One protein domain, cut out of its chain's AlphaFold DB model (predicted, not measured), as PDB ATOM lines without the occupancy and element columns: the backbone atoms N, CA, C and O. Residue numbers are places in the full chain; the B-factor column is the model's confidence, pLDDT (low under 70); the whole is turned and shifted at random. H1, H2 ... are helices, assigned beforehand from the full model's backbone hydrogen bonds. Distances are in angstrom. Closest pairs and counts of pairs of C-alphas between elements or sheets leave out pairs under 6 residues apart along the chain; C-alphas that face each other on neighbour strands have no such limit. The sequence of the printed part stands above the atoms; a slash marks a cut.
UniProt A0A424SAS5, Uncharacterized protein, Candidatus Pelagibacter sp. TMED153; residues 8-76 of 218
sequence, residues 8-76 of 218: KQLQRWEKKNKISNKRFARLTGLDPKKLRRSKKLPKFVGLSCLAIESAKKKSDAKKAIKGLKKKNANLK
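Overview. This is residues 8 to 76 of the 218 residues of an uncharacterized protein of Candidatus Pelagibacter sp. TMED153 (UniProt A0A424SAS5). One long straight helix, H4, makes the length of this model, and its last part, residues 57 to 76, sticks out free as an arm from a small head. In that head three short helices, H1, H2 and H3, gather with few close contacts: H1 and H2 come near the other part of H4, H1 running nearly along it and H2 standing crosswise to it, while H3 packs on H2 and stays apart from H4. The printed part has 69 residues with four named helices, in the order H1, H2, H3, H4, and no named strand; its class is all helix. It is only just extended, close to loose, with a radius of gyration of the C-alphas of 16.6 A, and it spans 58 by 19 by 19 A.

Along the chain. Find C-alpha 8 at (27.002, -19.136, 22.748); here H1 begins, and it takes in residues 8 to 17 and is 14.4 A long. Read on to residues 21 to 28 for H2, 10.5 A from first to last C-alpha. Residues 32 to 37 make H3, 8.9 A long. Then look for C-alpha 43 at (23.244, -28.796, 33.247), where H4 begins; it takes in residues 43 to 76, is 49.5 A long and ends at C-alpha 76, at (27.845, -62.192, -3.027).

Arrangement. Start with H1: it is close to H3 but not clearly touching, and the closest C-alphas, those of Lys 8 and Arg 36, are 7.7 A apart. These two helices run opposite ways at a shallow tilt of 25 degrees. H1 is also close to H4 but not clearly touching, with the C-alphas of Asn 17 and Glu 53 the closest at 7.7 A; they run the same way at a shallow tilt of 16 degrees. H1 and H2 are only just apart, their closest C-alphas 8.1 A from each other. H2 and H3 touch, about perpendicular at 80 degrees, and their closest C-alphas are those of Asn 21 and Pro 32, 6.1 A apart. H2 and H4 are close but not clearly touching, about perpendicular at 86 degrees, with the C-alphas of Thr 28 and Ser 48 the closest at 6.5 A. H3 and H4 are apart. In the backbones of H1, H2 and H4 every O i to N i+4 pair is within hydrogen-bond range, while in H3 1 of 2 is.

Size, cuts and confidence. Look to Lys 39 and Lys 76 for the two C-alphas farthest apart, at 58.2 A. Without residues 57 to 76, which stand free, the remaining 49 residues span 28 by 20 by 19 A. The printed part has no cut, and the links H1 to H2, H2 to H3 and H3 to H4 are tight. The mean pLDDT of the printed part is 90.3, and no printed residue is under 70.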
ATOM      1  N   LYS A   8      26.210 -19.159  23.994       88.19
ATOM      2  CA  LYS A   8      27.002 -19.136  22.748       88.19
ATOM      3  C   LYS A   8      27.396 -20.547  22.279       88.19
ATOM      4  O   LYS A   8      27.480 -20.796  21.079       88.19
ATOM      5  N   GLN A   9      27.622 -21.482  23.208       89.00
ATOM      6  CA  GLN A   9      27.952 -22.871  22.877       89.00
ATOM      7  C   GLN A   9      26.727 -23.619  22.331       89.00
ATOM      8  O   GLN A   9      26.874 -24.377  21.374       89.00
ATOM      9  N   LEU A  10      25.530 -23.358  22.871       88.94
ATOM     10  CA  LEU A  10      24.272 -23.920  22.363       88.94
ATOM     11  C   LEU A  10      24.002 -23.471  20.920       88.94
ATOM     12  O   LEU A  10      23.751 -24.311  20.063       88.94
ATOM     13  N   GLN A  11      24.177 -22.182  20.615       87.06
ATOM     14  CA  GLN A  11      24.014 -21.672  19.246       87.06
ATOM     15  C   GLN A  11      24.985 -22.325  18.247       87.06
ATOM     16  O   GLN A  11      24.601 -22.677  17.129       87.06
ATOM     17  N   ARG A  12      26.255 -22.507  18.637       89.81
ATOM     18  CA  ARG A  12      27.247 -23.219  17.810       89.81
ATOM     19  C   ARG A  12      26.858 -24.687  17.611       89.81
ATOM     20  O   ARG A  12      27.006 -25.211  16.507       89.81
ATOM     21  N   TRP A  13      26.339 -25.340  18.652       90.94
ATOM     22  CA  TRP A  13      25.890 -26.731  18.595       90.94
ATOM     23  C   TRP A  13      24.664 -26.920  17.687       90.94
ATOM     24  O   TRP A  13      24.653 -27.855  16.885       90.94
ATOM     25  N   GLU A  14      23.681 -26.017  17.745       88.81
ATOM     26  CA  GLU A  14      22.488 -26.034  16.883       88.81
ATOM     27  C   GLU A  14      22.867 -25.899  15.403       88.81
ATOM     28  O   GLU A  14      22.418 -26.698  14.573       88.81
ATOM     29  N   LYS A  15      23.770 -24.957  15.082       88.75
ATOM     30  CA  LYS A  15      24.321 -24.783  13.726       88.75
ATOM     31  C   LYS A  15      25.059 -26.038  13.256       88.75
ATOM     32  O   LYS A  15      24.743 -26.571  12.193       88.75
ATOM     33  N   LYS A  16      25.982 -26.564  14.071       89.44
ATOM     34  CA  LYS A  16      26.761 -27.777  13.753       89.44
ATOM     35  C   LYS A  16      25.863 -28.988  13.487       89.44
ATOM     36  O   LYS A  16      26.127 -29.775  12.581       89.44
ATOM     37  N   ASN A  17      24.792 -29.145  14.265       88.44
ATOM     38  CA  ASN A  17      23.895 -30.291  14.144       88.44
ATOM     39  C   ASN A  17      22.752 -30.096  13.143       88.44
ATOM     40  O   ASN A  17      22.031 -31.070  12.892       88.44
ATOM     41  N   LYS A  18      22.633 -28.905  12.535       89.75
ATOM     42  CA  LYS A  18      21.530 -28.508  11.645       89.75
ATOM     43  C   LYS A  18      20.163 -28.701  12.322       89.75
ATOM     44  O   LYS A  18      19.246 -29.287  11.746       89.75
ATOM     45  N   ILE A  19      20.047 -28.271  13.581       88.38
ATOM     46  CA  ILE A  19      18.812 -28.363  14.374       88.38
ATOM     47  C   ILE A  19      18.149 -26.988  14.401       88.38
ATOM     48  O   ILE A  19      18.748 -26.013  14.841       88.38
ATOM     49  N   SER A  20      16.905 -26.913  13.928       89.94
ATOM     50  CA  SER A  20      16.100 -25.697  14.025       89.94
ATOM     51  C   SER A  20      15.581 -25.489  15.448       89.94
ATOM     52  O   SER A  20      15.349 -26.458  16.173       89.94
ATOM     53  N   ASN A  21      15.303 -24.237  15.822       88.19
ATOM     54  CA  ASN A  21      14.721 -23.899  17.126       88.19
ATOM     55  C   ASN A  21      13.428 -24.690  17.406       88.19
ATOM     56  O   ASN A  21      13.249 -25.220  18.497       88.19
ATOM     57  N   LYS A  22      12.561 -24.839  16.391       90.75
ATOM     58  CA  LYS A  22      11.316 -25.625  16.480       90.75
ATOM     59  C   LYS A  22      11.596 -27.095  16.800       90.75
ATOM     60  O   LYS A  22      10.923 -27.701  17.628       90.75
ATOM     61  N   ARG A  23      12.611 -27.676  16.156       89.62
ATOM     62  CA  ARG A  23      13.005 -29.070  16.378       89.62
ATOM     63  C   ARG A  23      13.664 -29.260  17.742       89.62
ATOM     64  O   ARG A  23      13.412 -30.275  18.379       89.62
ATOM     65  N   PHE A  24      14.480 -28.307  18.183       89.94
ATOM     66  CA  PHE A  24      15.086 -28.322  19.511       89.94
ATOM     67  C   PHE A  24      14.022 -28.288  20.612       89.94
ATOM     68  O   PHE A  24      14.036 -29.150  21.490       89.94
ATOM     69  N   ALA A  25      13.057 -27.369  20.508       90.12
ATOM     70  CA  ALA A  25      11.952 -27.269  21.455       90.12
ATOM     71  C   ALA A  25      11.123 -28.554  21.505       90.12
ATOM     72  O   ALA A  25      10.848 -29.063  22.583       90.12
ATOM     73  N   ARG A  26      10.829 -29.163  20.350       91.12
ATOM     74  CA  ARG A  26      10.107 -30.444  20.299       91.12
ATOM     75  C   ARG A  26      10.877 -31.611  20.931       91.12
ATOM     76  O   ARG A  26      10.261 -32.520  21.464       91.12
ATOM     77  N   LEU A  27      12.206 -31.630  20.816       87.06
ATOM     78  CA  LEU A  27      13.041 -32.731  21.316       87.06
ATOM     79  C   LEU A  27      13.388 -32.608  22.801       87.06
ATOM     80  O   LEU A  27      13.712 -33.613  23.424       87.06
ATOM     81  N   THR A  28      13.396 -31.389  23.334       84.88
ATOM     82  CA  THR A  28      13.860 -31.109  24.701       84.88
ATOM     83  C   THR A  28      12.763 -30.573  25.614       84.88
ATOM     84  O   THR A  28      12.954 -30.565  26.822       84.88
ATOM     85  N   GLY A  29      11.640 -30.109  25.056       87.94
ATOM     86  CA  GLY A  29      10.597 -29.383  25.784       87.94
ATOM     87  C   GLY A  29      10.983 -27.945  26.149       87.94
ATOM     88  O   GLY A  29      10.249 -27.281  26.872       87.94
ATOM     89  N   LEU A  30      12.134 -27.449  25.677       87.25
ATOM     90  CA  LEU A  30      12.697 -26.171  26.107       87.25
ATOM     91  C   LEU A  30      12.618 -25.105  25.034       87.25
ATOM     92  O   LEU A  30      12.856 -25.365  23.858       87.25
ATOM     93  N   ASP A  31      12.403 -23.866  25.464       88.19
ATOM     94  CA  ASP A  31      12.360 -22.729  24.559       88.19
ATOM     95  C   ASP A  31      13.777 -22.158  24.315       88.19
ATOM     96  O   ASP A  31      14.362 -21.515  25.200       88.19
ATOM     97  N   PRO A  32      14.374 -22.361  23.121       84.56
ATOM     98  CA  PRO A  32      15.746 -21.941  22.840       84.56
ATOM     99  C   PRO A  32      15.904 -20.417  22.857       84.56
ATOM    100  O   PRO A  32      16.999 -19.919  23.126       84.56
ATOM    101  N   LYS A  33      14.827 -19.652  22.616       85.50
ATOM    102  CA  LYS A  33      14.858 -18.184  22.719       85.50
ATOM    103  C   LYS A  33      15.075 -17.737  24.169       85.50
ATOM    104  O   LYS A  33      15.877 -16.834  24.400       85.50
ATOM    105  N   LYS A  34      14.434 -18.406  25.136       86.69
ATOM    106  CA  LYS A  34      14.598 -18.133  26.575       86.69
ATOM    107  C   LYS A  34      15.994 -18.531  27.061       86.69
ATOM    108  O   LYS A  34      16.672 -17.740  27.710       86.69
ATOM    109  N   LEU A  35      16.484 -19.703  26.646       86.38
ATOM    110  CA  LEU A  35      17.831 -20.179  26.995       86.38
ATOM    111  C   LEU A  35      18.948 -19.252  26.488       86.38
ATOM    112  O   LEU A  35      19.976 -19.107  27.149       86.38
ATOM    113  N   ARG A  36      18.751 -18.585  25.346       83.88
ATOM    114  CA  ARG A  36      19.726 -17.635  24.778       83.88
ATOM    115  C   ARG A  36      19.838 -16.315  25.538       83.88
ATOM    116  O   ARG A  36      20.882 -15.679  25.447       83.88
ATOM    117  N   ARG A  37      18.792 -15.925  26.271       85.94
ATOM    118  CA  ARG A  37      18.763 -14.713  27.107       85.94
ATOM    119  C   ARG A  37      19.335 -14.954  28.512       85.94
ATOM    120  O   ARG A  37      19.593 -14.003  29.235       85.94
ATOM    121  N   SER A  38      19.544 -16.215  28.897       84.56
ATOM    122  CA  SER A  38      20.087 -16.583  30.210       84.56
ATOM    123  C   SER A  38      21.594 -16.313  30.325       84.56
ATOM    124  O   SER A  38      22.334 -16.452  29.352       84.56
ATOM    125  N   LYS A  39      22.080 -15.985  31.532       83.81
ATOM    126  CA  LYS A  39      23.525 -15.825  31.801       83.81
ATOM    127  C   LYS A  39      24.279 -17.169  31.771       83.81
ATOM    128  O   LYS A  39      25.446 -17.216  31.382       83.81
ATOM    129  N   LYS A  40      23.618 -18.271  32.153       86.50
ATOM    130  CA  LYS A  40      24.196 -19.623  32.253       86.50
ATOM    131  C   LYS A  40      23.172 -20.682  31.847       86.50
ATOM    132  O   LYS A  40      22.007 -20.583  32.219       86.50
ATOM    133  N   LEU A  41      23.618 -21.711  31.123       87.00
ATOM    134  CA  LEU A  41      22.760 -22.835  30.750       87.00
ATOM    135  C   LEU A  41      22.640 -23.846  31.902       87.00
ATOM    136  O   LEU A  41      23.661 -24.216  32.493       87.00
ATOM    137  N   PRO A  42      21.428 -24.354  32.186       87.00
ATOM    138  CA  PRO A  42      21.246 -25.481  33.092       87.00
ATOM    139  C   PRO A  42      21.980 -26.745  32.615       87.00
ATOM    140  O   PRO A  42      22.031 -27.029  31.416       87.00
ATOM    141  N   LYS A  43      22.494 -27.554  33.553       84.69
ATOM    142  CA  LYS A  43      23.244 -28.796  33.247       84.69
ATOM    143  C   LYS A  43      22.444 -29.772  32.374       84.69
ATOM    144  O   LYS A  43      23.013 -30.406  31.486       84.69
ATOM    145  N   PHE A  44      21.131 -29.851  32.590       84.75
ATOM    146  CA  PHE A  44      20.258 -30.754  31.845       84.75
ATOM    147  C   PHE A  44      20.207 -30.425  30.343       84.75
ATOM    148  O   PHE A  44      20.158 -31.344  29.536       84.75
ATOM    149  N   VAL A  45      20.361 -29.153  29.940       88.31
ATOM    150  CA  VAL A  45      20.439 -28.749  28.520       88.31
ATOM    151  C   VAL A  45      21.644 -29.390  27.831       88.31
ATOM    152  O   VAL A  45      21.539 -29.891  26.709       88.31
ATOM    153  N   GLY A  46      22.796 -29.399  28.509       88.00
ATOM    154  CA  GLY A  46      24.009 -30.044  28.012       88.00
ATOM    155  C   GLY A  46      23.827 -31.554  27.834       88.00
ATOM    156  O   GLY A  46      24.274 -32.102  26.824       88.00
ATOM    157  N   LEU A  47      23.124 -32.205  28.767       88.38
ATOM    158  CA  LEU A  47      22.787 -33.630  28.692       88.38
ATOM    159  C   LEU A  47      21.814 -33.921  27.542       88.38
ATOM    160  O   LEU A  47      22.064 -34.836  26.757       88.38
ATOM    161  N   SER A  48      20.765 -33.109  27.368       89.00
ATOM    162  CA  SER A  48      19.808 -33.248  26.261       89.00
ATOM    163  C   SER A  48      20.490 -33.114  24.898       89.00
ATOM    164  O   SER A  48      20.253 -33.920  23.998       89.00
ATOM    165  N   CYS A  49      21.395 -32.145  24.741       89.88
ATOM    166  CA  CYS A  49      22.172 -31.981  23.508       89.88
ATOM    167  C   CYS A  49      23.066 -33.202  23.230       89.88
ATOM    168  O   CYS A  49      23.135 -33.685  22.097       89.88
ATOM    169  N   LEU A  50      23.716 -33.745  24.263       89.69
ATOM    170  CA  LEU A  50      24.567 -34.929  24.141       89.69
ATOM    171  C   LEU A  50      23.759 -36.189  23.780       89.69
ATOM    172  O   LEU A  50      24.200 -36.988  22.944       89.69
ATOM    173  N   ALA A  51      22.558 -36.341  24.340       89.56
ATOM    174  CA  ALA A  51      21.632 -37.419  23.998       89.56
ATOM    175  C   ALA A  51      21.180 -37.335  22.529       89.56
ATOM    176  O   ALA A  51      21.236 -38.335  21.808       89.56
ATOM    177  N   ILE A  52      20.819 -36.136  22.052       89.56
ATOM    178  CA  ILE A  52      20.430 -35.900  20.651       89.56
ATOM    179  C   ILE A  52      21.585 -36.230  19.696       89.56
ATOM    180  O   ILE A  52      21.378 -36.901  18.681       89.56
ATOM    181  N   GLU A  53      22.807 -35.795  20.012       90.00
ATOM    182  CA  GLU A  53      23.981 -36.087  19.185       90.00
ATOM    183  C   GLU A  53      24.276 -37.595  19.134       90.00
ATOM    184  O   GLU A  53      24.538 -38.152  18.065       90.00
ATOM    185  N   SER A  54      24.171 -38.276  20.276       89.94
ATOM    186  CA  SER A  54      24.364 -39.727  20.369       89.94
ATOM    187  C   SER A  54      23.306 -40.496  19.574       89.94
ATOM    188  O   SER A  54      23.635 -41.438  18.849       89.94
ATOM    189  N   ALA A  55      22.042 -40.069  19.638       89.75
ATOM    190  CA  ALA A  55      20.954 -40.648  18.854       89.75
ATOM    191  C   ALA A  55      21.168 -40.452  17.344       89.75
ATOM    192  O   ALA A  55      20.987 -41.393  16.564       89.75
ATOM    193  N   LYS A  56      21.624 -39.264  16.931       89.62
ATOM    194  CA  LYS A  56      21.962 -38.968  15.532       89.62
ATOM    195  C   LYS A  56      23.076 -39.884  15.025       89.62
ATOM    196  O   LYS A  56      22.867 -40.571  14.025       89.62
ATOM    197  N   LYS A  57      24.183 -40.003  15.767       90.81
ATOM    198  CA  LYS A  57      25.295 -40.918  15.438       90.81
ATOM    199  C   LYS A  57      24.831 -42.365  15.293       90.81
ATOM    200  O   LYS A  57      25.177 -43.021  14.313       90.81
ATOM    201  N   LYS A  58      23.991 -42.852  16.214       92.81
ATOM    202  CA  LYS A  58      23.393 -44.196  16.124       92.81
ATOM    203  C   LYS A  58      22.536 -44.353  14.863       92.81
ATOM    204  O   LYS A  58      22.598 -45.391  14.208       92.81
ATOM    205  N   SER A  59      21.746 -43.340  14.503       91.69
ATOM    206  CA  SER A  59      20.908 -43.379  13.297       91.69
ATOM    207  C   SER A  59      21.732 -43.389  12.002       91.69
ATOM    208  O   SER A  59      21.423 -44.155  11.086       91.69
ATOM    209  N   ASP A  60      22.812 -42.612  11.950       92.88
ATOM    210  CA  ASP A  60      23.704 -42.537  10.793       92.88
ATOM    211  C   ASP A  60      24.498 -43.841  10.638       92.88
ATOM    212  O   ASP A  60      24.561 -44.399   9.541       92.88
ATOM    213  N   ALA A  61      24.979 -44.413  11.747       95.38
ATOM    214  CA  ALA A  61      25.597 -45.737  11.766       95.38
ATOM    215  C   ALA A  61      24.635 -46.828  11.265       95.38
ATOM    216  O   ALA A  61      25.006 -47.642  10.419       95.38
ATOM    217  N   LYS A  62      23.365 -46.820  11.702       96.44
ATOM    218  CA  LYS A  62      22.342 -47.760  11.201       96.44
ATOM    219  C   LYS A  62      22.126 -47.632   9.689       96.44
ATOM    220  O   LYS A  62      22.026 -48.650   8.998       96.44
ATOM    221  N   LYS A  63      22.077 -46.405   9.156       95.75
ATOM    222  CA  LYS A  63      21.965 -46.164   7.705       95.75
ATOM    223  C   LYS A  63      23.191 -46.685   6.955       95.75
ATOM    224  O   LYS A  63      23.025 -47.374   5.947       95.75
ATOM    225  N   ALA A  64      24.394 -46.424   7.468       96.50
ATOM    226  CA  ALA A  64      25.640 -46.924   6.894       96.50
ATOM    227  C   ALA A  64      25.670 -48.461   6.864       96.50
ATOM    228  O   ALA A  64      25.909 -49.049   5.810       96.50
ATOM    229  N   ILE A  65      25.309 -49.117   7.972       97.12
ATOM    230  CA  ILE A  65      25.206 -50.582   8.064       97.12
ATOM    231  C   ILE A  65      24.203 -51.125   7.041       97.12
ATOM    232  O   ILE A  65      24.497 -52.101   6.351       97.12
ATOM    233  N   LYS A  66      23.033 -50.493   6.887       97.12
ATOM    234  CA  LYS A  66      22.040 -50.899   5.876       97.12
ATOM    235  C   LYS A  66      22.607 -50.787   4.455       97.12
ATOM    236  O   LYS A  66      22.390 -51.686   3.642       97.12
ATOM    237  N   GLY A  67      23.363 -49.725   4.167       97.19
ATOM    238  CA  GLY A  67      24.074 -49.554   2.898       97.19
ATOM    239  C   GLY A  67      25.127 -50.640   2.657       97.19
ATOM    240  O   GLY A  67      25.156 -51.245   1.585       97.19
ATOM    241  N   LEU A  68      25.943 -50.946   3.667       97.25
ATOM    242  CA  LEU A  68      26.960 -52.001   3.601       97.25
ATOM    243  C   LEU A  68      26.341 -53.389   3.408       97.25
ATOM    244  O   LEU A  68      26.823 -54.151   2.573       97.25
ATOM    245  N   LYS A  69      25.232 -53.704   4.091       97.31
ATOM    246  CA  LYS A  69      24.497 -54.966   3.894       97.31
ATOM    247  C   LYS A  69      24.029 -55.132   2.446       97.31
ATOM    248  O   LYS A  69      24.225 -56.196   1.865       97.31
ATOM    249  N   LYS A  70      23.478 -54.070   1.839       96.94
ATOM    250  CA  LYS A  70      23.078 -54.079   0.420       96.94
ATOM    251  C   LYS A  70      24.274 -54.297  -0.514       96.94
ATOM    252  O   LYS A  70      24.193 -55.125  -1.419       96.94
ATOM    253  N   LYS A  71      25.391 -53.598  -0.278       97.06
ATOM    254  CA  LYS A  71      26.630 -53.782  -1.057       97.06
ATOM    255  C   LYS A  71      27.165 -55.213  -0.937       97.06
ATOM    256  O   LYS A  71      27.490 -55.820  -1.951       97.06
ATOM    257  N   ASN A  72      27.180 -55.778   0.270       97.12
ATOM    258  CA  ASN A  72      27.644 -57.144   0.508       97.12
ATOM    259  C   ASN A  72      26.757 -58.186  -0.202       97.12
ATOM    260  O   ASN A  72      27.267 -59.105  -0.836       97.12
ATOM    261  N   ALA A  73      25.432 -58.010  -0.184       96.56
ATOM    262  CA  ALA A  73      24.518 -58.872  -0.938       96.56
ATOM    263  C   ALA A  73      24.787 -58.826  -2.457       96.56
ATOM    264  O   ALA A  73      24.828 -59.870  -3.110       96.56
ATOM    265  N   ASN A  74      25.044 -57.636  -3.013       97.06
ATOM    266  CA  ASN A  74      25.403 -57.479  -4.427       97.06
ATOM    267  C   ASN A  74      26.734 -58.176  -4.761       97.06
ATOM    268  O   ASN A  74      26.816 -58.908  -5.748       97.06
ATOM    269  N   LEU A  75      27.754 -58.011  -3.914       96.56
ATOM    270  CA  LEU A  75      29.046 -58.679  -4.086       96.56
ATOM    271  C   LEU A  75      28.910 -60.203  -4.034       96.56
ATOM    272  O   LEU A  75      29.423 -60.879  -4.922       96.56
ATOM    273  N   LYS A  76      28.147 -60.751  -3.078       95.81
ATOM    274  CA  LYS A  76      27.845 -62.192  -3.027       95.81
ATOM    275  C   LYS A  76      27.200 -62.685  -4.324       95.81
ATOM    276  O   LYS A  76      27.621 -63.705  -4.864       95.81
TER     277      LYS A  76